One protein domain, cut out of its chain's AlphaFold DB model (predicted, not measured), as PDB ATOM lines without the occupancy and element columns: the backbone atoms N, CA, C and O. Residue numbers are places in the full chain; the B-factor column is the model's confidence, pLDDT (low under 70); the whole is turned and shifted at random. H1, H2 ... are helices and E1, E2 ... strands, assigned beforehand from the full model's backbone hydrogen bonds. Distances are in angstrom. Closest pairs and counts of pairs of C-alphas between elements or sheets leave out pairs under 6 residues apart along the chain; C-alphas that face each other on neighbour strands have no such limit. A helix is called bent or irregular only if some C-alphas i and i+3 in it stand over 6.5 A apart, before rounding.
ATOM      1  N   VAL A 386      29.429  -3.703  28.035       85.69
ATOM      2  CA  VAL A 386      28.140  -4.326  27.721       85.69
ATOM      3  C   VAL A 386      27.181  -4.150  28.908       85.69
ATOM      4  O   VAL A 386      27.626  -4.197  30.062       85.69
ATOM      5  N   PRO A 387      25.866  -3.950  28.676       87.56
ATOM      6  CA  PRO A 387      24.880  -3.936  29.751       87.56
ATOM      7  C   PRO A 387      24.987  -5.183  30.651       87.56
ATOM      8  O   PRO A 387      24.876  -6.300  30.143       87.56
ATOM      9  N   PRO A 388      25.176  -5.042  31.978       91.19
ATOM     10  CA  PRO A 388      25.637  -6.161  32.805       91.19
ATOM     11  C   PRO A 388      24.703  -7.380  32.821       91.19
ATOM     12  O   PRO A 388      25.151  -8.515  32.695       91.19
ATOM     13  N   TRP A 389      23.391  -7.154  32.892       93.69
ATOM     14  CA  TRP A 389      22.409  -8.242  32.916       93.69
ATOM     15  C   TRP A 389      22.264  -8.969  31.568       93.69
ATOM     16  O   TRP A 389      21.751 -10.082  31.540       93.69
ATOM     17  N   ALA A 390      22.768  -8.409  30.463       91.44
ATOM     18  CA  ALA A 390      22.840  -9.143  29.199       91.44
ATOM     19  C   ALA A 390      23.905 -10.245  29.235       91.44
ATOM     20  O   ALA A 390      23.688 -11.325  28.693       91.44
ATOM     21  N   ILE A 391      25.014  -9.998  29.941       91.81
ATOM     22  CA  ILE A 391      26.051 -11.004  30.192       91.81
ATOM     23  C   ILE A 391      25.505 -12.095  31.126       91.81
ATOM     24  O   ILE A 391      25.760 -13.275  30.902       91.81
ATOM     25  N   VAL A 392      24.700 -11.724  32.131       94.75
ATOM     26  CA  VAL A 392      24.021 -12.689  33.021       94.75
ATOM     27  C   VAL A 392      23.074 -13.593  32.234       94.75
ATOM     28  O   VAL A 392      23.159 -14.809  32.365       94.75
ATOM     29  N   ALA A 393      22.199 -13.020  31.401       94.94
ATOM     30  CA  ALA A 393      21.260 -13.786  30.578       94.94
ATOM     31  C   ALA A 393      21.985 -14.786  29.670       94.94
ATOM     32  O   ALA A 393      21.558 -15.929  29.520       94.94
ATOM     33  N   GLU A 394      23.117 -14.367  29.099       92.50
ATOM     34  CA  GLU A 394      23.950 -15.251  28.299       92.50
ATOM     35  C   GLU A 394      24.624 -16.349  29.121       92.50
ATOM     36  O   GLU A 394      24.578 -17.509  28.721       92.50
ATOM     37  N   THR A 395      25.196 -16.000  30.276       92.38
ATOM     38  CA  THR A 395      25.864 -16.950  31.178       92.38
ATOM     39  C   THR A 395      24.905 -18.055  31.618       92.38
ATOM     40  O   THR A 395      25.250 -19.228  31.542       92.38
ATOM     41  N   LEU A 396      23.681 -17.679  31.998       94.19
ATOM     42  CA  LEU A 396      22.629 -18.609  32.429       94.19
ATOM     43  C   LEU A 396      21.854 -19.230  31.258       94.19
ATOM     44  O   LEU A 396      20.930 -20.010  31.466       94.19
ATOM     45  N   GLN A 397      22.179 -18.834  30.025       93.12
ATOM     46  CA  GLN A 397      21.513 -19.268  28.799       93.12
ATOM     47  C   GLN A 397      19.980 -19.180  28.862       93.12
ATOM     48  O   GLN A 397      19.258 -20.064  28.394       93.12
ATOM     49  N   SER A 398      19.469 -18.099  29.446       95.06
ATOM     50  CA  SER A 398      18.048 -17.948  29.726       95.06
ATOM     51  C   SER A 398      17.606 -16.501  29.614       95.06
ATOM     52  O   SER A 398      18.348 -15.561  29.892       95.06
ATOM     53  N   ASP A 399      16.329 -16.333  29.288       96.44
ATOM     54  CA  ASP A 399      15.623 -15.093  29.572       96.44
ATOM     55  C   ASP A 399      15.650 -14.821  31.075       96.44
ATOM     56  O   ASP A 399      15.584 -15.758  31.880       96.44
ATOM     57  N   ILE A 400      15.710 -13.547  31.449       96.94
ATOM     58  CA  ILE A 400      15.757 -13.124  32.845       96.94
ATOM     59  C   ILE A 400      14.833 -11.937  33.104       96.94
ATOM     60  O   ILE A 400      14.587 -11.099  32.232       96.94
ATOM     61  N   SER A 401      14.372 -11.839  34.345       96.44
ATOM     62  CA  SER A 401      13.633 -10.691  34.854       96.44
ATOM     63  C   SER A 401      14.362 -10.070  36.029       96.44
ATOM     64  O   SER A 401      14.770 -10.785  36.941       96.44
ATOM     65  N   VAL A 402      14.541  -8.750  36.009       95.12
ATOM     66  CA  VAL A 402      15.496  -8.056  36.879       95.12
ATOM     67  C   VAL A 402      14.865  -6.867  37.599       95.12
ATOM     68  O   VAL A 402      14.234  -6.002  36.995       95.12
ATOM     69  N   ALA A 403      15.056  -6.789  38.911       93.19
ATOM     70  CA  ALA A 403      14.907  -5.564  39.679       93.19
ATOM     71  C   ALA A 403      16.266  -4.863  39.654       93.19
ATOM     72  O   ALA A 403      17.166  -5.253  40.385       93.19
ATOM     73  N   SER A 404      16.455  -3.884  38.771       82.75
ATOM     74  CA  SER A 404      17.792  -3.376  38.434       82.75
ATOM     75  C   SER A 404      17.882  -1.853  38.444       82.75
ATOM     76  O   SER A 404      18.536  -1.286  37.570       82.75
ATOM     77  N   TRP A 405      17.216  -1.199  39.408       74.69
ATOM     78  CA  TRP A 405      17.211   0.262  39.598       74.69
ATOM     79  C   TRP A 405      17.028   1.020  38.270       74.69
ATOM     80  O   TRP A 405      17.957   1.607  37.716       74.69
ATOM     81  N   TRP A 406      15.800   1.008  37.758       73.12
ATOM     82  CA  TRP A 406      15.425   1.668  36.506       73.12
ATOM     83  C   TRP A 406      14.541   2.885  36.797       73.12
ATOM     84  O   TRP A 406      13.496   2.687  37.390       73.12
ATOM     85  N   ASP A 407      14.912   4.123  36.448       69.69
ATOM     86  CA  ASP A 407      14.140   5.339  36.796       69.69
ATOM     87  C   ASP A 407      13.964   6.313  35.616       69.69
ATOM     88  O   ASP A 407      14.525   6.099  34.550       69.69
ATOM     89  N   SER A 408      13.198   7.406  35.776       62.12
ATOM     90  CA  SER A 408      12.885   8.334  34.661       62.12
ATOM     91  C   SER A 408      14.104   8.967  33.951       62.12
ATOM     92  O   SER A 408      13.992   9.486  32.833       62.12
ATOM     93  N   GLY A 409      15.267   8.960  34.605       65.50
ATOM     94  CA  GLY A 409      16.544   9.457  34.113       65.50
ATOM     95  C   GLY A 409      17.606   8.375  33.893       65.50
ATOM     96  O   GLY A 409      18.523   8.628  33.120       65.50
ATOM     97  N   PHE A 410      17.528   7.195  34.503       69.62
ATOM     98  CA  PHE A 410      18.592   6.175  34.543       69.62
ATOM     99  C   PHE A 410      18.040   4.749  34.301       69.62
ATOM    100  O   PHE A 410      16.834   4.548  34.284       69.62
ATOM    101  N   GLY A 411      18.906   3.753  34.078       68.50
ATOM    102  CA  GLY A 411      18.566   2.353  33.709       68.50
ATOM    103  C   GLY A 411      18.387   2.135  32.198       68.50
ATOM    104  O   GLY A 411      18.674   3.070  31.462       68.50
ATOM    105  N   ILE A 412      17.975   0.944  31.725       75.06
ATOM    106  CA  ILE A 412      17.797   0.628  30.284       75.06
ATOM    107  C   ILE A 412      16.432   0.009  29.944       75.06
ATOM    108  O   ILE A 412      15.850  -0.634  30.814       75.06
ATOM    109  N   PRO A 413      15.914   0.186  28.705       86.19
ATOM    110  CA  PRO A 413      14.715  -0.500  28.229       86.19
ATOM    111  C   PRO A 413      14.838  -2.007  28.374       86.19
ATOM    112  O   PRO A 413      15.946  -2.543  28.381       86.19
ATOM    113  N   ASN A 414      13.693  -2.686  28.399       91.00
ATOM    114  CA  ASN A 414      13.685  -4.120  28.181       91.00
ATOM    115  C   ASN A 414      14.449  -4.451  26.902       91.00
ATOM    116  O   ASN A 414      14.261  -3.813  25.861       91.00
ATOM    117  N   VAL A 415      15.261  -5.493  26.988       92.44
ATOM    118  CA  VAL A 415      15.871  -6.116  25.823       92.44
ATOM    119  C   VAL A 415      14.980  -7.292  25.497       92.44
ATOM    120  O   VAL A 415      14.931  -8.237  26.271       92.44
ATOM    121  N   CYS A 416      14.213  -7.222  24.417       93.81
ATOM    122  CA  CYS A 416      13.345  -8.328  24.041       93.81
ATOM    123  C   CYS A 416      13.992  -9.103  22.918       93.81
ATOM    124  O   CYS A 416      14.465  -8.544  21.930       93.81
ATOM    125  N   ALA A 417      14.022 -10.411  23.058       94.12
ATOM    126  CA  ALA A 417      14.685 -11.220  22.075       94.12
ATOM    127  C   ALA A 417      13.929 -11.252  20.749       94.12
ATOM    128  O   ALA A 417      12.699 -11.231  20.685       94.12
ATOM    129  N   GLY A 418      14.719 -11.259  19.681       93.00
ATOM    130  CA  GLY A 418      14.282 -10.920  18.337       93.00
ATOM    131  C   GLY A 418      14.351  -9.423  18.013       93.00
ATOM    132  O   GLY A 418      14.340  -9.106  16.827       93.00
ATOM    133  N   ASP A 419      14.436  -8.510  18.996       93.12
ATOM    134  CA  ASP A 419      14.642  -7.086  18.698       93.12
ATOM    135  C   ASP A 419      15.995  -6.923  17.983       93.12
ATOM    136  O   ASP A 419      17.011  -7.454  18.432       93.12
ATOM    137  N   ASP A 420      15.998  -6.214  16.856       91.81
ATOM    138  CA  ASP A 420      17.147  -6.025  15.969       91.81
ATOM    139  C   ASP A 420      17.897  -4.739  16.336       91.81
ATOM    140  O   ASP A 420      17.390  -3.623  16.172       91.81
ATOM    141  N   PHE A 421      19.123  -4.917  16.832       90.56
ATOM    142  CA  PHE A 421      20.010  -3.848  17.279       90.56
ATOM    143  C   PHE A 421      20.989  -3.378  16.194       90.56
ATOM    144  O   PHE A 421      21.702  -2.398  16.420       90.56
ATOM    145  N   THR A 422      21.007  -3.985  15.000       88.06
ATOM    146  CA  THR A 422      21.856  -3.535  13.876       88.06
ATOM    147  C   THR A 422      21.696  -2.054  13.494       88.06
ATOM    148  O   THR A 422      22.704  -1.453  13.108       88.06
ATOM    149  N   PRO A 423      20.510  -1.414  13.623       86.50
ATOM    150  CA  PRO A 423      20.334   0.007  13.311       86.50
ATOM    151  C   PRO A 423      20.811   0.931  14.433       86.50
ATOM    152  O   PRO A 423      20.933   2.138  14.228       86.50
ATOM    153  N   THR A 424      21.031   0.388  15.632       87.69
ATOM    154  CA  THR A 424      21.344   1.193  16.810       87.69
ATOM    155  C   THR A 424      22.790   1.681  16.780       87.69
ATOM    156  O   THR A 424      23.689   0.941  16.359       87.69
ATOM    157  N   PRO A 425      23.067   2.904  17.269       81.81
ATOM    158  CA  PRO A 425      24.432   3.346  17.504       81.81
ATOM    159  C   PRO A 425      25.170   2.338  18.388       81.81
ATOM    160  O   PRO A 425      24.615   1.829  19.351       81.81
ATOM    161  N   ASN A 426      26.423   2.033  18.071       84.19
ATOM    162  CA  ASN A 426      27.245   1.070  18.813       84.19
ATOM    163  C   ASN A 426      26.743  -0.389  18.850       84.19
ATOM    164  O   ASN A 426      27.406  -1.190  19.497       84.19
ATOM    165  N   GLN A 427      25.640  -0.753  18.179       84.38
ATOM    166  CA  GLN A 427      25.172  -2.145  18.031       84.38
ATOM    167  C   GLN A 427      25.193  -2.931  19.356       84.38
ATOM    168  O   GLN A 427      25.839  -3.968  19.480       84.38
ATOM    169  N   PHE A 428      24.514  -2.384  20.371       84.69
ATOM    170  CA  PHE A 428      24.442  -2.941  21.732       84.69
ATOM    171  C   PHE A 428      25.767  -2.968  22.519       84.69
ATOM    172  O   PHE A 428      25.867  -3.610  23.561       84.69
ATOM    173  N   CYS A 429      26.768  -2.212  22.062       82.56
ATOM    174  CA  CYS A 429      28.081  -2.106  22.695       82.56
ATOM    175  C   CYS A 429      28.853  -3.426  22.768       82.56
ATOM    176  O   CYS A 429      29.702  -3.603  23.642       82.56
ATOM    177  N   LEU A 430      28.587  -4.325  21.819       77.12
ATOM    178  CA  LEU A 430      29.401  -5.511  21.625       77.12
ATOM    179  C   LEU A 430      30.773  -5.120  21.045       77.12
ATOM    180  O   LEU A 430      30.835  -4.260  20.153       77.12
ATOM    181  N   PRO A 431      31.881  -5.712  21.526       63.03
ATOM    182  CA  PRO A 431      33.188  -5.501  20.915       63.03
ATOM    183  C   PRO A 431      33.166  -5.954  19.447       63.03
ATOM    184  O   PRO A 431      32.586  -6.980  19.107       63.03
ATOM    185  N   LYS A 432      33.795  -5.181  18.555       55.84
ATOM    186  CA  LYS A 432      33.862  -5.480  17.112       55.84
ATOM    187  C   LYS A 432      35.046  -6.389  16.773       55.84
ATOM    188  O   LYS A 432      35.856  -6.030  15.918       55.84
ATOM    189  N   ASP A 433      35.194  -7.514  17.458       56.19
ATOM    190  CA  ASP A 433      36.234  -8.490  17.131       56.19
ATOM    191  C   ASP A 433      35.703  -9.929  17.194       56.19
ATOM    192  O   ASP A 433      34.741 -10.217  17.902       56.19
ATOM    193  N   ASP A 434      36.328 -10.827  16.429       45.22
ATOM    194  CA  ASP A 434      35.898 -12.224  16.269       45.22
ATOM    195  C   ASP A 434      36.043 -13.066  17.553       45.22
ATOM    196  O   ASP A 434      35.542 -14.186  17.608       45.22
ATOM    197  N   ALA A 435      36.715 -12.545  18.586       50.34
ATOM    198  CA  ALA A 435      36.925 -13.228  19.862       50.34
ATOM    199  C   ALA A 435      35.813 -12.939  20.887       50.34
ATOM    200  O   ALA A 435      35.648 -13.713  21.826       50.34
ATOM    201  N   HIS A 436      35.048 -11.855  20.705       50.62
ATOM    202  CA  HIS A 436      33.992 -11.415  21.627       50.62
ATOM    203  C   HIS A 436      32.591 -11.355  20.969       50.62
ATOM    204  O   HIS A 436      31.647 -10.843  21.574       50.62
ATOM    205  N   ASN A 437      32.440 -11.864  19.735       40.22
ATOM    206  CA  ASN A 437      31.230 -11.722  18.903       40.22
ATOM    207  C   ASN A 437      30.200 -12.860  18.987       40.22
ATOM    208  O   ASN A 437      29.302 -12.959  18.154       40.22
ATOM    209  N   GLU A 438      30.288 -13.734  19.971       49.91
ATOM    210  CA  GLU A 438      29.214 -14.671  20.277       49.91
ATOM    211  C   GLU A 438      29.037 -14.471  21.787       49.91
ATOM    212  O   GLU A 438      30.000 -14.534  22.530       49.91
ATOM    213  N   HIS A 439      27.909 -14.033  22.342       63.66
ATOM    214  CA  HIS A 439      26.684 -14.806  22.311       63.66
ATOM    215  C   HIS A 439      25.412 -13.989  22.692       63.66
ATOM    216  O   HIS A 439      24.315 -14.534  22.648       63.66
ATOM    217  N   ILE A 440      25.512 -12.686  23.008       81.25
ATOM    218  CA  ILE A 440      24.372 -11.862  23.486       81.25
ATOM    219  C   ILE A 440      23.378 -11.503  22.367       81.25
ATOM    220  O   ILE A 440      22.156 -11.575  22.548       81.25
ATOM    221  N   LEU A 441      23.899 -11.101  21.204       87.19
ATOM    222  CA  LEU A 441      23.116 -10.956  19.979       87.19
ATOM    223  C   LEU A 441      23.337 -12.189  19.093       87.19
ATOM    224  O   LEU A 441      24.407 -12.795  19.087       87.19
ATOM    225  N   THR A 442      22.329 -12.555  18.310       87.00
ATOM    226  CA  THR A 442      22.462 -13.548  17.244       87.00
ATOM    227  C   THR A 442      23.325 -12.998  16.105       87.00
ATOM    228  O   THR A 442      23.537 -11.789  15.992       87.00
ATOM    229  N   ARG A 443      23.740 -13.865  15.170       83.00
ATOM    230  CA  ARG A 443      24.478 -13.457  13.955       83.00
ATOM    231  C   ARG A 443      23.758 -12.405  13.106       83.00
ATOM    232  O   ARG A 443      24.405 -11.671  12.371       83.00
ATOM    233  N   ASN A 444      22.434 -12.317  13.219       85.88
ATOM    234  CA  ASN A 444      21.629 -11.326  12.507       85.88
ATOM    235  C   ASN A 444      21.477 -10.011  13.298       85.88
ATOM    236  O   ASN A 444      20.686  -9.158  12.908       85.88
ATOM    237  N   GLY A 445      22.200  -9.856  14.413       88.00
ATOM    238  CA  GLY A 445      22.179  -8.676  15.277       88.00
ATOM    239  C   GLY A 445      20.913  -8.532  16.124       88.00
ATOM    240  O   GLY A 445      20.624  -7.438  16.612       88.00
ATOM    241  N   THR A 446      20.151  -9.615  16.304       91.44
ATOM    242  CA  THR A 446      18.960  -9.625  17.164       91.44
ATOM    243  C   THR A 446      19.287 -10.093  18.573       91.44
ATOM    244  O   THR A 446      20.129 -10.969  18.740       91.44
ATOM    245  N   ALA A 447      18.613  -9.572  19.596       92.38
ATOM    246  CA  ALA A 447      18.791 -10.071  20.959       92.38
ATOM    247  C   ALA A 447      18.380 -11.550  21.075       92.38
ATOM    248  O   ALA A 447      17.345 -11.956  20.537       92.38
ATOM    249  N   LYS A 448      19.194 -12.359  21.763       92.38
ATOM    250  CA  LYS A 448      18.956 -13.799  21.958       92.38
ATOM    251  C   LYS A 448      17.995 -14.076  23.114       92.38
ATOM    252  O   LYS A 448      17.044 -14.847  22.951       92.38
ATOM    253  N   TYR A 449      18.186 -13.377  24.232       94.50
ATOM    254  CA  TYR A 449      17.381 -13.513  25.446       94.50
ATOM    255  C   TYR A 449      16.586 -12.251  25.771       94.50
ATOM    256  O   TYR A 449      16.982 -11.137  25.423       94.50
ATOM    257  N   ASN A 450      15.449 -12.445  26.433       95.44
ATOM    258  CA  ASN A 450      14.725 -11.371  27.080       95.44
ATOM    259  C   ASN A 450      15.466 -10.940  28.344       95.44
ATOM    260  O   ASN A 450      15.939 -11.769  29.122       95.44
ATOM    261  N   ILE A 451      15.474  -9.636  28.578       94.81
ATOM    262  CA  ILE A 451      15.826  -9.042  29.853       94.81
ATOM    263  C   ILE A 451      14.712  -8.073  30.212       94.81
ATOM    264  O   ILE A 451      14.608  -6.974  29.656       94.81
ATOM    265  N   GLU A 452      13.828  -8.535  31.087       94.25
ATOM    266  CA  GLU A 452      12.596  -7.847  31.444       94.25
ATOM    267  C   GLU A 452      12.764  -7.136  32.780       94.25
ATOM    268  O   GLU A 452      13.118  -7.737  33.791       94.25
ATOM    269  N   ASN A 453      12.496  -5.839  32.825       92.94
ATOM    270  CA  ASN A 453      12.593  -5.119  34.081       92.94
ATOM    271  C   ASN A 453      11.340  -5.340  34.935       92.94
ATOM    272  O   ASN A 453      10.203  -5.135  34.496       92.94
ATOM    273  N   LEU A 454      11.558  -5.671  36.199       93.25
ATOM    274  CA  LEU A 454      10.527  -5.731  37.221       93.25
ATOM    275  C   LEU A 454      10.170  -4.313  37.681       93.25
ATOM    276  O   LEU A 454      11.041  -3.470  37.884       93.25
ATOM    277  N   LEU A 455       8.876  -4.042  37.844       89.69
ATOM    278  CA  LEU A 455       8.361  -2.704  38.159       89.69
ATOM    279  C   LEU A 455       7.842  -2.600  39.592       89.69
ATOM    280  O   LEU A 455       7.931  -1.534  40.202       89.69
ATOM    281  N   GLU A 456       7.291  -3.683  40.135       91.50
ATOM    282  CA  GLU A 456       6.618  -3.663  41.430       91.50
ATOM    283  C   GLU A 456       6.736  -5.000  42.153       91.50
ATOM    284  O   GLU A 456       6.641  -6.068  41.538       91.50
ATOM    285  N   ALA A 457       6.891  -4.906  43.470       94.38
ATOM    286  CA  ALA A 457       6.759  -6.024  44.379       94.38
ATOM    287  C   ALA A 457       5.622  -5.776  45.370       94.38
ATOM    288  O   ALA A 457       5.356  -4.639  45.773       94.38
ATOM    289  N   THR A 458       4.956  -6.854  45.772       94.81
ATOM    290  CA  THR A 458       3.931  -6.842  46.806       94.81
ATOM    291  C   THR A 458       4.131  -8.000  47.766       94.81
ATOM    292  O   THR A 458       4.239  -9.139  47.336       94.81
ATOM    293  N   TRP A 459       4.090  -7.727  49.067       94.50
ATOM    294  CA  TRP A 459       4.095  -8.742  50.116       94.50
ATOM    295  C   TRP A 459       2.795  -8.696  50.918       94.50
ATOM    296  O   TRP A 459       2.310  -7.616  51.249       94.50
ATOM    297  N   LYS A 460       2.219  -9.853  51.251       92.44
ATOM    298  CA  LYS A 460       1.066  -9.936  52.159       92.44
ATOM    299  C   LYS A 460       1.576 -10.213  53.572       92.44
ATOM    300  O   LYS A 460       2.248 -11.216  53.777       92.44
ATOM    301  N   LEU A 461       1.250  -9.350  54.531       88.56
ATOM    302  CA  LEU A 461       1.640  -9.561  55.925       88.56
ATOM    303  C   LEU A 461       0.900 -10.762  56.525       88.56
ATOM    304  O   LEU A 461      -0.331 -10.852  56.441       88.56
ATOM    305  N   ASP A 462       1.659 -11.657  57.156       84.44
ATOM    306  CA  ASP A 462       1.154 -12.884  57.773       84.44
ATOM    307  C   ASP A 462       0.052 -12.584  58.799       84.44
ATOM    308  O   ASP A 462       0.132 -11.627  59.567       84.44
ATOM    309  N   GLY A 463      -1.015 -13.389  58.797       82.62
ATOM    310  CA  GLY A 463      -2.145 -13.218  59.718       82.62
ATOM    311  C   GLY A 463      -3.017 -11.979  59.465       82.62
ATOM    312  O   GLY A 463      -3.961 -11.742  60.216       82.62
ATOM    313  N   THR A 464      -2.754 -11.207  58.405       84.50
ATOM    314  CA  THR A 464      -3.523 -10.003  58.063       84.50
ATOM    315  C   THR A 464      -4.002 -10.014  56.607       84.50
ATOM    316  O   THR A 464      -3.613 -10.853  55.792       84.50
ATOM    317  N   ASN A 465      -4.855  -9.047  56.259       83.50
ATOM    318  CA  ASN A 465      -5.191  -8.730  54.867       83.50
ATOM    319  C   ASN A 465      -4.350  -7.568  54.311       83.50
ATOM    320  O   ASN A 465      -4.617  -7.090  53.208       83.50
ATOM    321  N   GLU A 466      -3.355  -7.096  55.062       87.75
ATOM    322  CA  GLU A 466      -2.526  -5.973  54.656       87.75
ATOM    323  C   GLU A 466      -1.530  -6.399  53.572       87.75
ATOM    324  O   GLU A 466      -0.874  -7.440  53.657       87.75
ATOM    325  N   ARG A 467      -1.434  -5.571  52.529       91.31
ATOM    326  CA  ARG A 467      -0.495  -5.733  51.420       91.31
ATOM    327  C   ARG A 467       0.487  -4.571  51.442       91.31
ATOM    328  O   ARG A 467       0.084  -3.411  51.533       91.31
ATOM    329  N   LEU A 468       1.766  -4.900  51.379       92.69
ATOM    330  CA  LEU A 468       2.871  -3.962  51.293       92.69
ATOM    331  C   LEU A 468       3.329  -3.936  49.849       92.69
ATOM    332  O   LEU A 468       3.877  -4.926  49.379       92.69
ATOM    333  N   THR A 469       3.097  -2.833  49.151       93.31
ATOM    334  CA  THR A 469       3.480  -2.683  47.745       93.31
ATOM    335  C   THR A 469       4.525  -1.587  47.616       93.31
ATOM    336  O   THR A 469       4.344  -0.495  48.156       93.31
ATOM    337  N   TRP A 470       5.604  -1.862  46.887       91.94
ATOM    338  CA  TRP A 470       6.674  -0.902  46.622       91.94
ATOM    339  C   TRP A 470       7.210  -1.043  45.196       91.94
ATOM    340  O   TRP A 470       6.942  -2.022  44.492       91.94
ATOM    341  N   HIS A 471       7.933  -0.026  44.739       89.88
ATOM    342  CA  HIS A 471       8.505   0.002  43.398       89.88
ATOM    343  C   HIS A 471       9.785  -0.820  43.351       89.88
ATOM    344  O   HIS A 471      10.586  -0.781  44.275       89.88
ATOM    345  N   LEU A 472       9.999  -1.526  42.242       90.00
ATOM    346  CA  LEU A 472      11.297  -2.119  41.891       90.00
ATOM    347  C   LEU A 472      12.094  -1.229  40.923       90.00
ATOM    348  O   LEU A 472      13.278  -1.474  40.672       90.00
ATOM    349  N   VAL A 473      11.467  -0.147  40.453       83.69
ATOM    350  CA  VAL A 473      12.132   1.001  39.834       83.69
ATOM    351  C   VAL A 473      12.906   1.785  40.895       83.69
ATOM    352  O   VAL A 473      12.524   1.808  42.066       83.69
ATOM    353  N   GLY A 474      14.020   2.401  40.510       78.25
ATOM    354  CA  GLY A 474      14.753   3.252  41.449       78.25
ATOM    355  C   GLY A 474      14.443   4.732  41.257       78.25
ATOM    356  O   GLY A 474      13.372   5.086  40.766       78.25
ATOM    357  N   GLY A 475      15.382   5.597  41.634       72.69
ATOM    358  CA  GLY A 475      15.222   7.054  41.576       72.69
ATOM    359  C   GLY A 475      14.896   7.655  42.940       72.69
ATOM    360  O   GLY A 475      15.123   7.025  43.966       72.69
ATOM    361  N   SER A 476      14.381   8.886  42.962       74.19
ATOM    362  CA  SER A 476      14.121   9.661  44.190       74.19
ATOM    363  C   SER A 476      12.864   9.248  44.963       74.19
ATOM    364  O   SER A 476      12.468   9.925  45.919       74.19
ATOM    365  N   GLU A 477      12.199   8.177  44.533       79.25
ATOM    366  CA  GLU A 477      10.822   7.930  44.941       79.25
ATOM    367  C   GLU A 477      10.815   7.279  46.318       79.25
ATOM    368  O   GLU A 477      11.633   6.416  46.626       79.25
ATOM    369  N   ARG A 478       9.911   7.709  47.198       84.94
ATOM    370  CA  ARG A 478       9.967   7.317  48.617       84.94
ATOM    371  C   ARG A 478       9.774   5.814  48.852       84.94
ATOM    372  O   ARG A 478      10.204   5.324  49.891       84.94
ATOM    373  N   ASP A 479       9.146   5.120  47.908       84.56
ATOM    374  CA  ASP A 479       8.948   3.668  47.854       84.56
ATOM    375  C   ASP A 479       9.849   2.977  46.807       84.56
ATOM    376  O   ASP A 479       9.542   1.870  46.365       84.56
ATOM    377  N   GLY A 480      10.933   3.639  46.385       87.31
ATOM    378  CA  GLY A 480      11.856   3.174  45.349       87.31
ATOM    379  C   GLY A 480      12.834   2.081  45.795       87.31
ATOM    380  O   GLY A 480      12.869   1.649  46.952       87.31
ATOM    381  N   ASN A 481      13.680   1.658  44.855       90.38
ATOM    382  CA  ASN A 481      14.523   0.476  44.987       90.38
ATOM    383  C   ASN A 481      15.998   0.708  44.613       90.38
ATOM    384  O   ASN A 481      16.320   1.251  43.560       90.38
ATOM    385  N   HIS A 482      16.890   0.201  45.463       90.88
ATOM    386  CA  HIS A 482      18.323   0.001  45.221       90.88
ATOM    387  C   HIS A 482      18.687  -1.480  45.039       90.88
ATOM    388  O   HIS A 482      19.819  -1.783  44.649       90.88
ATOM    389  N   ALA A 483      17.775  -2.406  45.352       88.31
ATOM    390  CA  ALA A 483      18.009  -3.833  45.226       88.31
ATOM    391  C   ALA A 483      18.276  -4.208  43.765       88.31
ATOM    392  O   ALA A 483      17.660  -3.662  42.845       88.31
ATOM    393  N   LYS A 484      19.210  -5.141  43.584       94.94
ATOM    394  CA  LYS A 484      19.704  -5.618  42.297       94.94
ATOM    395  C   LYS A 484      19.650  -7.129  42.337       94.94
ATOM    396  O   LYS A 484      20.573  -7.782  42.812       94.94
ATOM    397  N   TRP A 485      18.516  -7.655  41.925       96.81
ATOM    398  CA  TRP A 485      18.294  -9.088  41.886       96.81
ATOM    399  C   TRP A 485      17.493  -9.450  40.649       96.81
ATOM    400  O   TRP A 485      16.822  -8.604  40.060       96.81
ATOM    401  N   GLY A 486      17.574 -10.706  40.246       97.25
ATOM    402  CA  GLY A 486      16.839 -11.209  39.106       97.25
ATOM    403  C   GLY A 486      16.571 -12.694  39.216       97.25
ATOM    404  O   GLY A 486      17.055 -13.366  40.123       97.25
ATOM    405  N   LEU A 487      15.773 -13.188  38.286       97.50
ATOM    406  CA  LEU A 487      15.420 -14.592  38.173       97.50
ATOM    407  C   LEU A 487      15.397 -14.996  36.706       97.50
ATOM    408  O   LEU A 487      15.080 -14.176  35.843       97.50
ATOM    409  N   THR A 488      15.704 -16.255  36.428       97.81
ATOM    410  CA  THR A 488      15.486 -16.836  35.102       97.81
ATOM    411  C   THR A 488      13.995 -16.943  34.824       97.81
ATOM    412  O   THR A 488      13.214 -17.452  35.621       97.81
ATOM    413  N   THR A 489      13.562 -16.410  33.694       96.56
ATOM    414  CA  THR A 489      12.149 -16.302  33.324       96.56
ATOM    415  C   THR A 489      11.999 -16.628  31.843       96.56
ATOM    416  O   THR A 489      11.741 -15.721  31.049       96.56
ATOM    417  N   PRO A 490      12.225 -17.893  31.442       93.38
ATOM    418  CA  PRO A 490      12.092 -18.321  30.054       93.38
ATOM    419  C   PRO A 490      10.714 -17.938  29.514       93.38
ATOM    420  O   PRO A 490       9.683 -18.272  30.097       93.38
ATOM    421  N   ARG A 491      10.678 -17.258  28.366       91.19
ATOM    422  CA  ARG A 491       9.436 -16.762  27.748       91.19
ATOM    423  C   ARG A 491       8.464 -17.856  27.299       91.19
ATOM    424  O   ARG A 491       7.360 -17.542  26.873       91.19
ATOM    425  N   SER A 492       8.869 -19.126  27.371       85.62
ATOM    426  CA  SER A 492       7.962 -20.272  27.247       85.62
ATOM    427  C   SER A 492       6.943 -20.340  28.392       85.62
ATOM    428  O   SER A 492       5.985 -21.101  28.293       85.62
ATOM    429  N   GLY A 493       7.168 -19.603  29.487       82.69
ATOM    430  CA  GLY A 493       6.392 -19.688  30.725       82.69
ATOM    431  C   GLY A 493       6.767 -20.893  31.594       82.69
ATOM    432  O   GLY A 493       6.325 -20.989  32.736       82.69
ATOM    433  N   GLN A 494       7.599 -21.808  31.087       81.00
ATOM    434  CA  GLN A 494       7.998 -23.030  31.782       81.00
ATOM    435  C   GLN A 494       9.393 -22.874  32.378       81.00
ATOM    436  O   GLN A 494      10.386 -22.860  31.652       81.00
ATOM    437  N   VAL A 495       9.456 -22.784  33.705       78.75
ATOM    438  CA  VAL A 495      10.711 -22.811  34.461       78.75
ATOM    439  C   VAL A 495      11.043 -24.266  34.785       78.75
ATOM    440  O   VAL A 495      10.280 -24.934  35.480       78.75
ATOM    441  N   ASP A 496      12.174 -24.750  34.278       81.88
ATOM    442  CA  ASP A 496      12.761 -26.025  34.698       81.88
ATOM    443  C   ASP A 496      13.466 -25.841  36.052       81.88
ATOM    444  O   ASP A 496      14.135 -24.831  36.278       81.88
ATOM    445  N   ALA A 497      13.357 -26.828  36.942       86.00
ATOM    446  CA  ALA A 497      14.082 -26.866  38.207       86.00
ATOM    447  C   ALA A 497      15.608 -26.802  38.010       86.00
ATOM    448  O   ALA A 497      16.305 -26.269  38.869       86.00
ATOM    449  N   HIS A 498      16.125 -27.282  36.874       87.81
ATOM    450  CA  HIS A 498      17.544 -27.182  36.514       87.81
ATOM    451  C   HIS A 498      17.972 -25.792  36.025       87.81
ATOM    452  O   HIS A 498      19.161 -25.550  35.855       87.81
ATOM    453  N   ASN A 499      17.023 -24.877  35.817       88.94
ATOM    454  CA  ASN A 499      17.278 -23.512  35.366       88.94
ATOM    455  C   ASN A 499      16.472 -22.493  36.189       88.94
ATOM    456  O   ASN A 499      16.048 -21.460  35.679       88.94
ATOM    457  N   ALA A 500      16.204 -22.783  37.463       95.00
ATOM    458  CA  ALA A 500      15.471 -21.902  38.368       95.00
ATOM    459  C   ALA A 500      16.445 -21.067  39.216       95.00
ATOM    460  O   ALA A 500      16.552 -21.241  40.435       95.00
ATOM    461  N   TYR A 501      17.193 -20.182  38.555       97.88
ATOM    462  CA  TYR A 501      18.202 -19.353  39.204       97.88
ATOM    463  C   TYR A 501      17.601 -18.089  39.815       97.88
ATOM    464  O   TYR A 501      16.766 -17.416  39.208       97.88
ATOM    465  N   VAL A 502      18.103 -17.729  40.994       98.44
ATOM    466  CA  VAL A 502      17.914 -16.420  41.621       98.44
ATOM    467  C   VAL A 502      19.267 -15.737  41.722       98.44
ATOM    468  O   VAL A 502      20.179 -16.252  42.361       98.44
ATOM    469  N   THR A 503      19.390 -14.572  41.099       98.69
ATOM    470  CA  THR A 503      20.641 -13.821  41.006       98.69
ATOM    471  C   THR A 503      20.607 -12.603  41.914       98.69
ATOM    472  O   THR A 503      19.681 -11.803  41.813       98.69
ATOM    473  N   PHE A 504      21.638 -12.412  42.733       98.31
ATOM    474  CA  PHE A 504      21.914 -11.173  43.469       98.31
ATOM    475  C   PHE A 504      23.163 -10.498  42.896       98.31
ATOM    476  O   PHE A 504      24.062 -11.185  42.405       98.31
ATOM    477  N   ALA A 505      23.191  -9.164  42.858       97.44
ATOM    478  CA  ALA A 505      24.143  -8.448  42.015       97.44
ATOM    479  C   ALA A 505      24.636  -7.115  42.583       97.44
ATOM    480  O   ALA A 505      23.905  -6.341  43.200       97.44
ATOM    481  N   ASP A 506      25.870  -6.769  42.229       96.38
ATOM    482  CA  ASP A 506      26.462  -5.464  42.526       96.38
ATOM    483  C   ASP A 506      25.879  -4.374  41.624       96.38
ATOM    484  O   ASP A 506      25.691  -3.219  42.026       96.38
ATOM    485  N   MET A 507      25.547  -4.744  40.387       93.06
ATOM    486  CA  MET A 507      25.307  -3.798  39.307       93.06
ATOM    487  C   MET A 507      23.846  -3.757  38.881       93.06
ATOM    488  O   MET A 507      23.148  -4.765  38.753       93.06
ATOM    489  N   ASN A 508      23.388  -2.537  38.633       89.06
ATOM    490  CA  ASN A 508      22.104  -2.289  38.005       89.06
ATOM    491  C   ASN A 508      22.248  -2.409  36.468       89.06
ATOM    492  O   ASN A 508      23.334  -2.709  35.967       89.06
ATOM    493  N   MET A 509      21.168  -2.225  35.706       84.94
ATOM    494  CA  MET A 509      21.198  -2.459  34.255       84.94
ATOM    495  C   MET A 509      21.610  -1.238  33.414       84.94
ATOM    496  O   MET A 509      21.567  -1.293  32.191       84.94
ATOM    497  N   GLU A 510      21.992  -0.115  34.023       84.94
ATOM    498  CA  GLU A 510      22.244   1.123  33.286       84.94
ATOM    499  C   GLU A 510      23.390   1.011  32.262       84.94
ATOM    500  O   GLU A 510      24.500   0.574  32.560       84.94
ATOM    501  N   GLY A 511      23.122   1.490  31.045       83.06
ATOM    502  CA  GLY A 511      24.056   1.484  29.927       83.06
ATOM    503  C   GLY A 511      23.405   1.995  28.641       83.06
ATOM    504  O   GLY A 511      22.455   2.785  28.658       83.06
ATOM    505  N   PHE A 512      23.917   1.560  27.495       81.38
ATOM    506  CA  PHE A 512      23.268   1.753  26.196       81.38
ATOM    507  C   PHE A 512      21.939   0.957  26.124       81.38
ATOM    508  O   PHE A 512      21.914  -0.160  26.636       81.38
ATOM    509  N   PRO A 513      20.836   1.460  25.518       74.75
ATOM    510  CA  PRO A 513      20.663   2.714  24.769       74.75
ATOM    511  C   PRO A 513      20.171   3.917  25.604       74.75
ATOM    512  O   PRO A 513      19.517   4.815  25.083       74.75
ATOM    513  N   CYS A 514      20.476   3.992  26.901       79.31
ATOM    514  CA  CYS A 514      20.192   5.190  27.717       79.31
ATOM    515  C   CYS A 514      21.402   6.118  27.868       79.31
ATOM    516  O   CYS A 514      21.285   7.302  28.209       79.31
ATOM    517  N   SER A 515      22.576   5.592  27.542       78.44
ATOM    518  CA  SER A 515      23.818   6.317  27.327       78.44
ATOM    519  C   SER A 515      24.163   6.351  25.834       78.44
ATOM    520  O   SER A 515      23.869   5.404  25.113       78.44
ATOM    521  N   LYS A 516      24.818   7.427  25.371       76.25
ATOM    522  CA  LYS A 516      25.465   7.455  24.042       76.25
ATOM    523  C   LYS A 516      26.856   6.806  24.051       76.25
ATOM    524  O   LYS A 516      27.355   6.435  22.996       76.25
ATOM    525  N   SER A 517      27.470   6.687  25.232       85.12
ATOM    526  CA  SER A 517      28.745   5.994  25.436       85.12
ATOM    527  C   SER A 517      28.499   4.581  25.952       85.12
ATOM    528  O   SER A 517      27.717   4.408  26.891       85.12
ATOM    529  N   CYS A 518      29.209   3.604  25.398       84.19
ATOM    530  CA  CYS A 518      29.151   2.224  25.867       84.19
ATOM    531  C   CYS A 518      29.629   2.066  27.307       84.19
ATOM    532  O   CYS A 518      28.983   1.387  28.090       84.19
ATOM    533  N   SER A 519      30.688   2.771  27.703       84.31
ATOM    534  CA  SER A 519      31.192   2.746  29.080       84.31
ATOM    535  C   SER A 519      30.392   3.635  30.044       84.31
ATOM    536  O   SER A 519      30.794   3.847  31.185       84.31
ATOM    537  N   GLY A 520      29.270   4.211  29.601       79.31
ATOM    538  CA  GLY A 520      28.468   5.102  30.435       79.31
ATOM    539  C   GLY A 520      27.782   4.365  31.589       79.31
ATOM    540  O   GLY A 520      27.117   3.355  31.374       79.31
ATOM    541  N   SER A 521      27.873   4.933  32.793       84.69
ATOM    542  CA  SER A 521      27.281   4.392  34.026       84.69
ATOM    543  C   SER A 521      27.768   2.974  34.354       84.69
ATOM    544  O   SER A 521      28.974   2.771  34.455       84.69
ATOM    545  N   GLN A 522      26.876   2.003  34.572       87.81
ATOM    546  CA  GLN A 522      27.245   0.666  35.040       87.81
ATOM    547  C   GLN A 522      27.937  -0.168  33.963       87.81
ATOM    548  O   GLN A 522      28.824  -0.947  34.288       87.81
ATOM    549  N   ALA A 523      27.602   0.015  32.685       88.06
ATOM    550  CA  ALA A 523      28.231  -0.738  31.602       88.06
ATOM    551  C   ALA A 523      29.771  -0.603  31.585       88.06
ATOM    552  O   ALA A 523      30.456  -1.582  31.312       88.06
ATOM    553  N   GLY A 524      30.338   0.547  31.971       89.56
ATOM    554  CA  GLY A 524      31.795   0.751  32.077       89.56
ATOM    555  C   GLY A 524      32.424   0.385  33.426       89.56
ATOM    556  O   GLY A 524      33.571   0.743  33.676       89.56
ATOM    557  N   ARG A 525      31.683  -0.265  34.327       93.31
ATOM    558  CA  ARG A 525      32.139  -0.613  35.682       93.31
ATOM    559  C   ARG A 525      32.252  -2.122  35.855       93.31
ATOM    560  O   ARG A 525      31.685  -2.885  35.071       93.31
ATOM    561  N   GLY A 526      32.994  -2.539  36.876       94.94
ATOM    562  CA  GLY A 526      33.039  -3.935  37.302       94.94
ATOM    563  C   GLY A 526      32.044  -4.256  38.420       94.94
ATOM    564  O   GLY A 526      31.436  -3.363  39.017       94.94
ATOM    565  N   GLY A 527      31.883  -5.541  38.705       96.69
ATOM    566  CA  GLY A 527      31.003  -6.038  39.763       96.69
ATOM    567  C   GLY A 527      30.744  -7.532  39.629       96.69
ATOM    568  O   GLY A 527      31.144  -8.153  38.646       96.69
ATOM    569  N   SER A 528      30.088  -8.106  40.627       98.06
ATOM    570  CA  SER A 528      29.815  -9.535  40.735       98.06
ATOM    571  C   SER A 528      28.317  -9.847  40.784       98.06
ATOM    572  O   SER A 528      27.500  -9.040  41.244       98.06
ATOM    573  N   PHE A 529      27.972 -11.029  40.277       98.56
ATOM    574  CA  PHE A 529      26.631 -11.599  40.221       98.56
ATOM    575  C   PHE A 529      26.695 -13.023  40.759       98.56
ATOM    576  O   PHE A 529      27.541 -13.798  40.315       98.56
ATOM    577  N   PHE A 530      25.801 -13.358  41.683       98.62
ATOM    578  CA  PHE A 530      25.729 -14.669  42.322       98.62
ATOM    579  C   PHE A 530      24.363 -15.285  42.050       98.62
ATOM    580  O   PHE A 530      23.352 -14.793  42.553       98.62
ATOM    581  N   SER A 531      24.344 -16.341  41.244       98.56
ATOM    582  CA  SER A 531      23.149 -17.036  40.774       98.56
ATOM    583  C   SER A 531      22.987 -18.364  41.510       98.56
ATOM    584  O   SER A 531      23.727 -19.320  41.290       98.56
ATOM    585  N   LEU A 532      22.004 -18.415  42.407       97.50
ATOM    586  CA  LEU A 532      21.647 -19.600  43.185       97.50
ATOM    587  C   LEU A 532      20.635 -20.437  42.404       97.50
ATOM    588  O   LEU A 532      19.530 -19.958  42.146       97.50
ATOM    589  N   LEU A 533      20.971 -21.687  42.084       95.12
ATOM    590  CA  LEU A 533      20.006 -22.639  41.532       95.12
ATOM    591  C   LEU A 533      19.097 -23.151  42.659       95.12
ATOM    592  O   LEU A 533      19.431 -24.106  43.358       95.12
ATOM    593  N   GLN A 534      17.974 -22.466  42.883       95.06
ATOM    594  CA  GLN A 534      17.067 -22.725  44.004       95.06
ATOM    595  C   GLN A 534      15.601 -22.591  43.559       95.06
ATOM    596  O   GLN A 534      15.013 -21.514  43.700       95.06
ATOM    597  N   PRO A 535      14.972 -23.683  43.071       94.25
ATOM    598  CA  PRO A 535      13.599 -23.660  42.559       94.25
ATOM    599  C   PRO A 535      12.564 -23.125  43.550       94.25
ATOM    600  O   PRO A 535      11.681 -22.353  43.178       94.25
ATOM    601  N   THR A 536      12.679 -23.484  44.830       94.81
ATOM    602  CA  THR A 536      11.761 -23.007  45.874       94.81
ATOM    603  C   THR A 536      11.915 -21.502  46.115       94.81
ATOM    604  O   THR A 536      10.912 -20.795  46.261       94.81
ATOM    605  N   LEU A 537      13.152 -20.991  46.084       96.19
ATOM    606  CA  LEU A 537      13.426 -19.567  46.280       96.19
ATOM    607  C   LEU A 537      12.903 -18.780  45.084       96.19
ATOM    608  O   LEU A 537      12.187 -17.795  45.264       96.19
ATOM    609  N   HIS A 538      13.197 -19.270  43.880       96.88
ATOM    610  CA  HIS A 538      12.704 -18.737  42.618       96.88
ATOM    611  C   HIS A 538      11.178 -18.612  42.616       96.88
ATOM    612  O   HIS A 538      10.654 -17.505  42.465       96.88
ATOM    613  N   ALA A 539      10.465 -19.708  42.895       94.31
ATOM    614  CA  ALA A 539       9.007 -19.717  42.945       94.31
ATOM    615  C   ALA A 539       8.467 -18.737  43.996       94.31
ATOM    616  O   ALA A 539       7.499 -18.021  43.734       94.31
ATOM    617  N   SER A 540       9.116 -18.638  45.165       95.31
ATOM    618  CA  SER A 540       8.715 -17.686  46.205       95.31
ATOM    619  C   SER A 540       8.780 -16.233  45.724       95.31
ATOM    620  O   SER A 540       7.882 -15.448  46.023       95.31
ATOM    621  N   ILE A 541       9.783 -15.881  44.916       96.44
ATOM    622  CA  ILE A 541       9.920 -14.542  44.341       96.44
ATOM    623  C   ILE A 541       8.893 -14.332  43.227       96.44
ATOM    624  O   ILE A 541       8.125 -13.369  43.271       96.44
ATOM    625  N   ALA A 542       8.862 -15.239  42.248       94.50
ATOM    626  CA  ALA A 542       8.039 -15.098  41.052       94.50
ATOM    627  C   ALA A 542       6.537 -15.064  41.369       94.50
ATOM    628  O   ALA A 542       5.801 -14.295  40.760       94.50
ATOM    629  N   GLN A 543       6.088 -15.872  42.335       91.81
ATOM    630  CA  GLN A 543       4.665 -16.053  42.627       91.81
ATOM    631  C   GLN A 543       4.162 -15.188  43.787       91.81
ATOM    632  O   GLN A 543       2.978 -14.852  43.825       91.81
ATOM    633  N   LYS A 544       5.020 -14.857  44.766       92.19
ATOM    634  CA  LYS A 544       4.586 -14.164  45.996       92.19
ATOM    635  C   LYS A 544       5.112 -12.745  46.143       92.19
ATOM    636  O   LYS A 544       4.551 -12.018  46.957       92.19
ATOM    637  N   ILE A 545       6.160 -12.361  45.412       95.69
ATOM    638  CA  ILE A 545       6.800 -11.047  45.557       95.69
ATOM    639  C   ILE A 545       6.559 -10.193  44.323       95.69
ATOM    640  O   ILE A 545       6.052  -9.083  44.455       95.69
ATOM    641  N   VAL A 546       6.908 -10.673  43.128       95.56
ATOM    642  CA  VAL A 546       6.732  -9.894  41.896       95.56
ATOM    643  C   VAL A 546       5.243  -9.699  41.621       95.56
ATOM    644  O   VAL A 546       4.511 -10.661  41.417       95.56
ATOM    645  N   SER A 547       4.787  -8.443  41.595       93.25
ATOM    646  CA  SER A 547       3.396  -8.100  41.259       93.25
ATOM    647  C   SER A 547       3.261  -7.419  39.902       93.25
ATOM    648  O   SER A 547       2.176  -7.427  39.318       93.25
ATOM    649  N   LYS A 548       4.344  -6.833  39.372       91.62
ATOM    650  CA  LYS A 548       4.340  -6.221  38.041       91.62
ATOM    651  C   LYS A 548       5.719  -6.251  37.386       91.62
ATOM    652  O   LYS A 548       6.708  -5.855  37.999       91.62
ATOM    653  N   ALA A 549       5.747  -6.593  36.101       92.19
ATOM    654  CA  ALA A 549       6.911  -6.481  35.226       92.19
ATOM    655  C   ALA A 549       6.587  -5.629  33.990       92.19
ATOM    656  O   ALA A 549       5.428  -5.537  33.570       92.19
ATOM    657  N   CYS A 550       7.606  -5.000  33.406       90.75
ATOM    658  CA  CYS A 550       7.522  -4.482  32.050       90.75
ATOM    659  C   CYS A 550       7.682  -5.673  31.109       90.75
ATOM    660  O   CYS A 550       8.700  -6.353  31.165       90.75
ATOM    661  N   ARG A 551       6.667  -5.966  30.295       89.56
ATOM    662  CA  ARG A 551       6.601  -7.200  29.497       89.56
ATOM    663  C   ARG A 551       7.155  -6.972  28.094       89.56
ATOM    664  O   ARG A 551       6.847  -5.962  27.462       89.56
ATOM    665  N   CYS A 552       7.881  -7.945  27.565       89.75
ATOM    666  CA  CYS A 552       8.149  -8.058  26.138       89.75
ATOM    667  C   CYS A 552       6.860  -8.401  25.380       89.75
ATOM    668  O   CYS A 552       6.457  -9.558  25.294       89.75
ATOM    669  N   ALA A 553       6.196  -7.376  24.841       80.31
ATOM    670  CA  ALA A 553       4.942  -7.523  24.105       80.31
ATOM    671  C   ALA A 553       5.122  -7.348  22.590       80.31
ATOM    672  O   ALA A 553       5.905  -6.505  22.127       80.31
ATOM    673  N   ALA A 554       4.351  -8.127  21.829       78.12
ATOM    674  CA  ALA A 554       4.165  -7.959  20.395       78.12
ATOM    675  C   ALA A 554       3.505  -6.609  20.072       78.12
ATOM    676  O   ALA A 554       2.704  -6.067  20.838       78.12
ATOM    677  N   LEU A 555       3.816  -6.067  18.897       72.50
ATOM    678  CA  LEU A 555       3.242  -4.809  18.438       72.50
ATOM    679  C   LEU A 555       1.829  -5.037  17.887       72.50
ATOM    680  O   LEU A 555       1.655  -5.521  16.772       72.50
ATOM    681  N   THR A 556       0.799  -4.655  18.644       59.41
ATOM    682  CA  THR A 556      -0.589  -4.718  18.168       59.41
ATOM    683  C   THR A 556      -0.948  -3.467  17.353       59.41
ATOM    684  O   THR A 556      -1.162  -2.390  17.913       59.41
ATOM    685  N   GLY A 557      -1.062  -3.610  16.028       55.19
ATOM    686  CA  GLY A 557      -1.702  -2.633  15.132       55.19
ATOM    687  C   GLY A 557      -0.798  -2.003  14.061       55.19
ATOM    688  O   GLY A 557       0.382  -1.756  14.276       55.19
ATOM    689  N   ASN A 558      -1.396  -1.669  12.907       46.59
ATOM    690  CA  ASN A 558      -0.776  -1.068  11.705       46.59
ATOM    691  C   ASN A 558      -0.247   0.379  11.883       46.59
ATOM    692  O   ASN A 558      -0.239   1.171  10.939       46.59
ATOM    693  N   LYS A 559       0.174   0.794  13.082       46.34
ATOM    694  CA  LYS A 559       0.605   2.179  13.334       46.34
ATOM    695  C   LYS A 559       2.091   2.373  13.024       46.34
ATOM    696  O   LYS A 559       2.888   2.652  13.905       46.34
ATOM    697  N   VAL A 560       2.425   2.342  11.735       45.66
ATOM    698  CA  VAL A 560       3.753   2.667  11.163       45.66
ATOM    699  C   VAL A 560       4.169   4.141  11.404       45.66
ATOM    700  O   VAL A 560       5.276   4.549  11.075       45.66
ATOM    701  N   ALA A 561       3.318   4.971  12.017       44.75
ATOM    702  CA  ALA A 561       3.513   6.421  12.057       44.75
ATOM    703  C   ALA A 561       4.286   6.983  13.273       44.75
ATOM    704  O   ALA A 561       4.571   8.179  13.267       44.75
ATOM    705  N   LYS A 562       4.609   6.207  14.327       59.41
ATOM    706  CA  LYS A 562       5.271   6.750  15.543       59.41
ATOM    707  C   LYS A 562       6.201   5.745  16.249       59.41
ATOM    708  O   LYS A 562       5.896   5.288  17.346       59.41
ATOM    709  N   ALA A 563       7.355   5.449  15.648       69.00
ATOM    710  CA  ALA A 563       8.321   4.471  16.169       69.00
ATOM    711  C   ALA A 563       8.862   4.778  17.588       69.00
ATOM    712  O   ALA A 563       9.044   3.855  18.372       69.00
ATOM    713  N   LEU A 564       9.052   6.052  17.960       77.62
ATOM    714  CA  LEU A 564       9.564   6.428  19.289       77.62
ATOM    715  C   LEU A 564       8.534   6.207  20.427       77.62
ATOM    716  O   LEU A 564       8.834   5.438  21.336       77.62
ATOM    717  N   PRO A 565       7.298   6.752  20.371       80.94
ATOM    718  CA  PRO A 565       6.252   6.409  21.343       80.94
ATOM    719  C   PRO A 565       5.946   4.910  21.415       80.94
ATOM    720  O   PRO A 565       5.663   4.385  22.484       80.94
ATOM    721  N   GLN A 566       6.024   4.208  20.282       81.75
ATOM    722  CA  GLN A 566       5.832   2.762  20.239       81.75
ATOM    723  C   GLN A 566       6.947   2.010  20.977       81.75
ATOM    724  O   GLN A 566       6.653   1.064  21.700       81.75
ATOM    725  N   PHE A 567       8.203   2.439  20.835       85.75
ATOM    726  CA  PHE A 567       9.332   1.900  21.594       85.75
ATOM    727  C   PHE A 567       9.182   2.147  23.098       85.75
ATOM    728  O   PHE A 567       9.321   1.223  23.898       85.75
ATOM    729  N   GLU A 568       8.837   3.374  23.486       85.06
ATOM    730  CA  GLU A 568       8.604   3.734  24.887       85.06
ATOM    731  C   GLU A 568       7.476   2.907  25.514       85.06
ATOM    732  O   GLU A 568       7.624   2.380  26.618       85.06
ATOM    733  N   ASP A 569       6.360   2.742  24.805       82.75
ATOM    734  CA  ASP A 569       5.237   1.945  25.290       82.75
ATOM    735  C   ASP A 569       5.605   0.449  25.362       82.75
ATOM    736  O   ASP A 569       5.333  -0.197  26.373       82.75
ATOM    737  N   ALA A 570       6.262  -0.099  24.332       85.69
ATOM    738  CA  ALA A 570       6.490  -1.541  24.196       85.69
ATOM    739  C   ALA A 570       7.724  -2.087  24.930       85.69
ATOM    740  O   ALA A 570       7.790  -3.293  25.171       85.69
ATOM    741  N   ARG A 571       8.728  -1.250  25.220       89.00
ATOM    742  CA  ARG A 571      10.000  -1.671  25.844       89.00
ATOM    743  C   ARG A 571      10.357  -0.898  27.095       89.00
ATOM    744  O   ARG A 571      11.192  -1.362  27.863       89.00
ATOM    745  N   MET A 572       9.748   0.266  27.307       86.06
ATOM    746  CA  MET A 572       9.990   1.072  28.502       86.06
ATOM    747  C   MET A 572       8.809   1.056  29.471       86.06
ATOM    748  O   MET A 572       8.967   1.407  30.635       86.06
ATOM    749  N   CYS A 573       7.617   0.665  29.009       83.69
ATOM    750  CA  CYS A 573       6.376   0.727  29.778       83.69
ATOM    751  C   CYS A 573       6.118   2.120  30.384       83.69
ATOM    752  O   CYS A 573       5.472   2.234  31.425       83.69
ATOM    753  N   ARG A 574       6.648   3.177  29.742       78.69
ATOM    754  CA  ARG A 574       6.720   4.568  30.244       78.69
ATOM    755  C   ARG A 574       7.478   4.763  31.563       78.69
ATOM    756  O   ARG A 574       7.366   5.815  32.192       78.69
ATOM    757  N   PHE A 575       8.269   3.779  31.961       79.12
ATOM    758  CA  PHE A 575       9.273   3.885  33.009       79.12
ATOM    759  C   PHE A 575      10.646   4.092  32.395       79.12
ATOM    760  O   PHE A 575      10.822   4.087  31.175       79.12
ATOM    761  N   GLY A 576      11.635   4.316  33.250       77.56
ATOM    762  CA  GLY A 576      12.998   4.305  32.777       77.56
ATOM    763  C   GLY A 576      13.455   5.552  32.051       77.56
ATOM    764  O   GLY A 576      12.791   6.583  32.055       77.56
ATOM    765  N   CYS A 577      14.596   5.442  31.380       81.12
ATOM    766  CA  CYS A 577      15.318   6.554  30.772       81.12
ATOM    767  C   CYS A 577      14.605   7.249  29.579       81.12
ATOM    768  O   CYS A 577      15.272   7.848  28.735       81.12
ATOM    769  N   TRP A 578      13.275   7.180  29.453       82.44
ATOM    770  CA  TRP A 578      12.512   7.643  28.286       82.44
ATOM    771  C   TRP A 578      12.808   9.110  27.965       82.44
ATOM    772  O   TRP A 578      12.965   9.470  26.803       82.44
ATOM    773  N   ARG A 579      13.025   9.945  28.993       82.19
ATOM    774  CA  ARG A 579      13.463  11.340  28.828       82.19
ATOM    775  C   ARG A 579      14.804  11.435  28.105       82.19
ATOM    776  O   ARG A 579      14.954  12.248  27.198       82.19
ATOM    777  N   LYS A 580      15.780  10.599  28.483       81.94
ATOM    778  CA  LYS A 580      17.083  10.525  27.806       81.94
ATOM    779  C   LYS A 580      16.913  10.002  26.383       81.94
ATOM    780  O   LYS A 580      17.537  10.563  25.492       81.94
ATOM    781  N   VAL A 581      16.073   8.994  26.156       83.06
ATOM    782  CA  VAL A 581      15.825   8.445  24.813       83.06
ATOM    783  C   VAL A 581      15.256   9.517  23.881       83.06
ATOM    784  O   VAL A 581      15.869   9.798  22.855       83.06
ATOM    785  N   GLN A 582      14.188  10.209  24.291       83.56
ATOM    786  CA  GLN A 582      13.572  11.301  23.521       83.56
ATOM    787  C   GLN A 582      14.536  12.450  23.214       83.56
ATOM    788  O   GLN A 582      14.475  13.050  22.145       83.56
ATOM    789  N   GLN A 583      15.420  12.781  24.159       84.31
ATOM    790  CA  GLN A 583      16.382  13.873  23.997       84.31
ATOM    791  C   GLN A 583      17.589  13.494  23.134       84.31
ATOM    792  O   GLN A 583      18.231  14.373  22.561       84.31
ATOM    793  N   ARG A 584      17.973  12.213  23.111       84.62
ATOM    794  CA  ARG A 584      19.291  11.785  22.620       84.62
ATOM    795  C   ARG A 584      19.237  10.987  21.328       84.62
ATOM    796  O   ARG A 584      20.249  11.011  20.627       84.62
ATOM    797  N   PHE A 585      18.129  10.316  21.034       84.19
ATOM    798  CA  PHE A 585      18.023   9.373  19.925       84.19
ATOM    799  C   PHE A 585      16.904   9.756  18.964       84.19
ATOM    800  O   PHE A 585      15.822  10.187  19.362       84.19
TER     801      PHE A 585
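AT A GLANCE: This is residues 386 to 585 of the 603 residues of an uncharacterized protein of Globisporangium ultimum (strain ATCC 200006 / CBS 805.95 / DAOM BR144) (UniProt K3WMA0). A strongly twisted sheet of seven strands curls round helix H1, while helix H4 packs on the outside of the curl. At one end the tip of the E2 and E3 hairpin, residues 461 to 466, sticks out; toward the other end lie long loops with the short helices H2 and H3, and H5 and H6 sit off the sheet. The 200 printed residues hold, in order, H1 E1 H2 E2 E3 E4 E5 H3 E6 H4 E7 H5 H6. The class is mixed, helices and strands, with 85 residues in named elements, under half; the branched sheet is mixed, E1 and E2 being its parallel pair. The whole is compact, with a radius of gyration of the C-alphas of 16.7 A, yet only just elongated, spanning 54 by 36 by 35 A.

IN THESE COORDINATES: H1, residues 388 to 395, begins at C-alpha 388 (25.637, -6.161, 32.805). E1 is residues 400 to 404 and H2 residues 425 to 429, irregular, with C-alphas 425 and 428 7.6 A apart. E2, residues 451 to 460, 26.8 A long, bends by 55 degrees at residue 455. E3 is residues 467 to 471, E4 484 to 488, E5 501 to 505, H3 521 to 524. E6, residues 527 to 533, measures 20.0 A; H4, residues 535 to 544, 13.5 A. E7 is residues 546 to 549, H5 563 to 572, and H6 578 to 584, ending at C-alpha 584 (19.291, 11.785, 22.620).

HOW THE PARTS SIT: E1 and E2 are parallel (N 402 to O 452, 2.8 A). E4, on the other side of E1, is antiparallel to it (N 403 to O 485, 2.8 A). E4 and E5 form a hairpin (N 486 to O 503, 2.8 A), and E6 is the antiparallel edge strand beside E5 (N 532 to O 502, 2.8 A). The hairpin partner E3 (N 459 to O 468, 2.8 A) lies on the same side of E2 as E1, and antiparallel E7 (N 455 to O 548, 2.8 A) on the other side. E1, H2, E2 make a strand-helix-strand unit, two parallel neighbours with a helix between, its crossover right-handed. H1 is on the sheet; its closest C-alphas to E1 are Ala 393 and Ile 400, 6.0 A. H4 is on the sheet at a height of 5.5 A, over none of the strands; its closest C-alphas to E5 are His 538 and Val 502, 5.8 A. H3 is close to H1 but not clearly touching, at C-alphas Ala 523 and Pro 388, 6.1 A. H2 touches no helix and is not on the sheet. H5 and H6, a helical hairpin not on the sheet, only just touch, with 3 pairs of C-alphas within 8 A, the closest Glu 568 and Trp 578, 6.5 A; their steep tilt is 41 degrees, opposite ways. In H1, H4, H5 and H6 every O i to N i+4 pair is within hydrogen-bond range; in H2 0 of 1 is, with 1 of 2 O i to N i+3 pairs, and H3 is too short for an i+4 pair.

THE WHOLE: The farthest C-alphas, Asp 434 and Gly 463, are 57.8 A apart. The printed part has no cut. Long links are E1 to H2, H2 to E2, E3 to E4, E4 to E5, E5 to H3 and E7 to H5. Residues 432 to 437, 461 to 466 and 557 to 563 stand free. Mean pLDDT of the printed part is 85.1, under 70 at residues 407 to 411, 431 to 439 and 556 to 563.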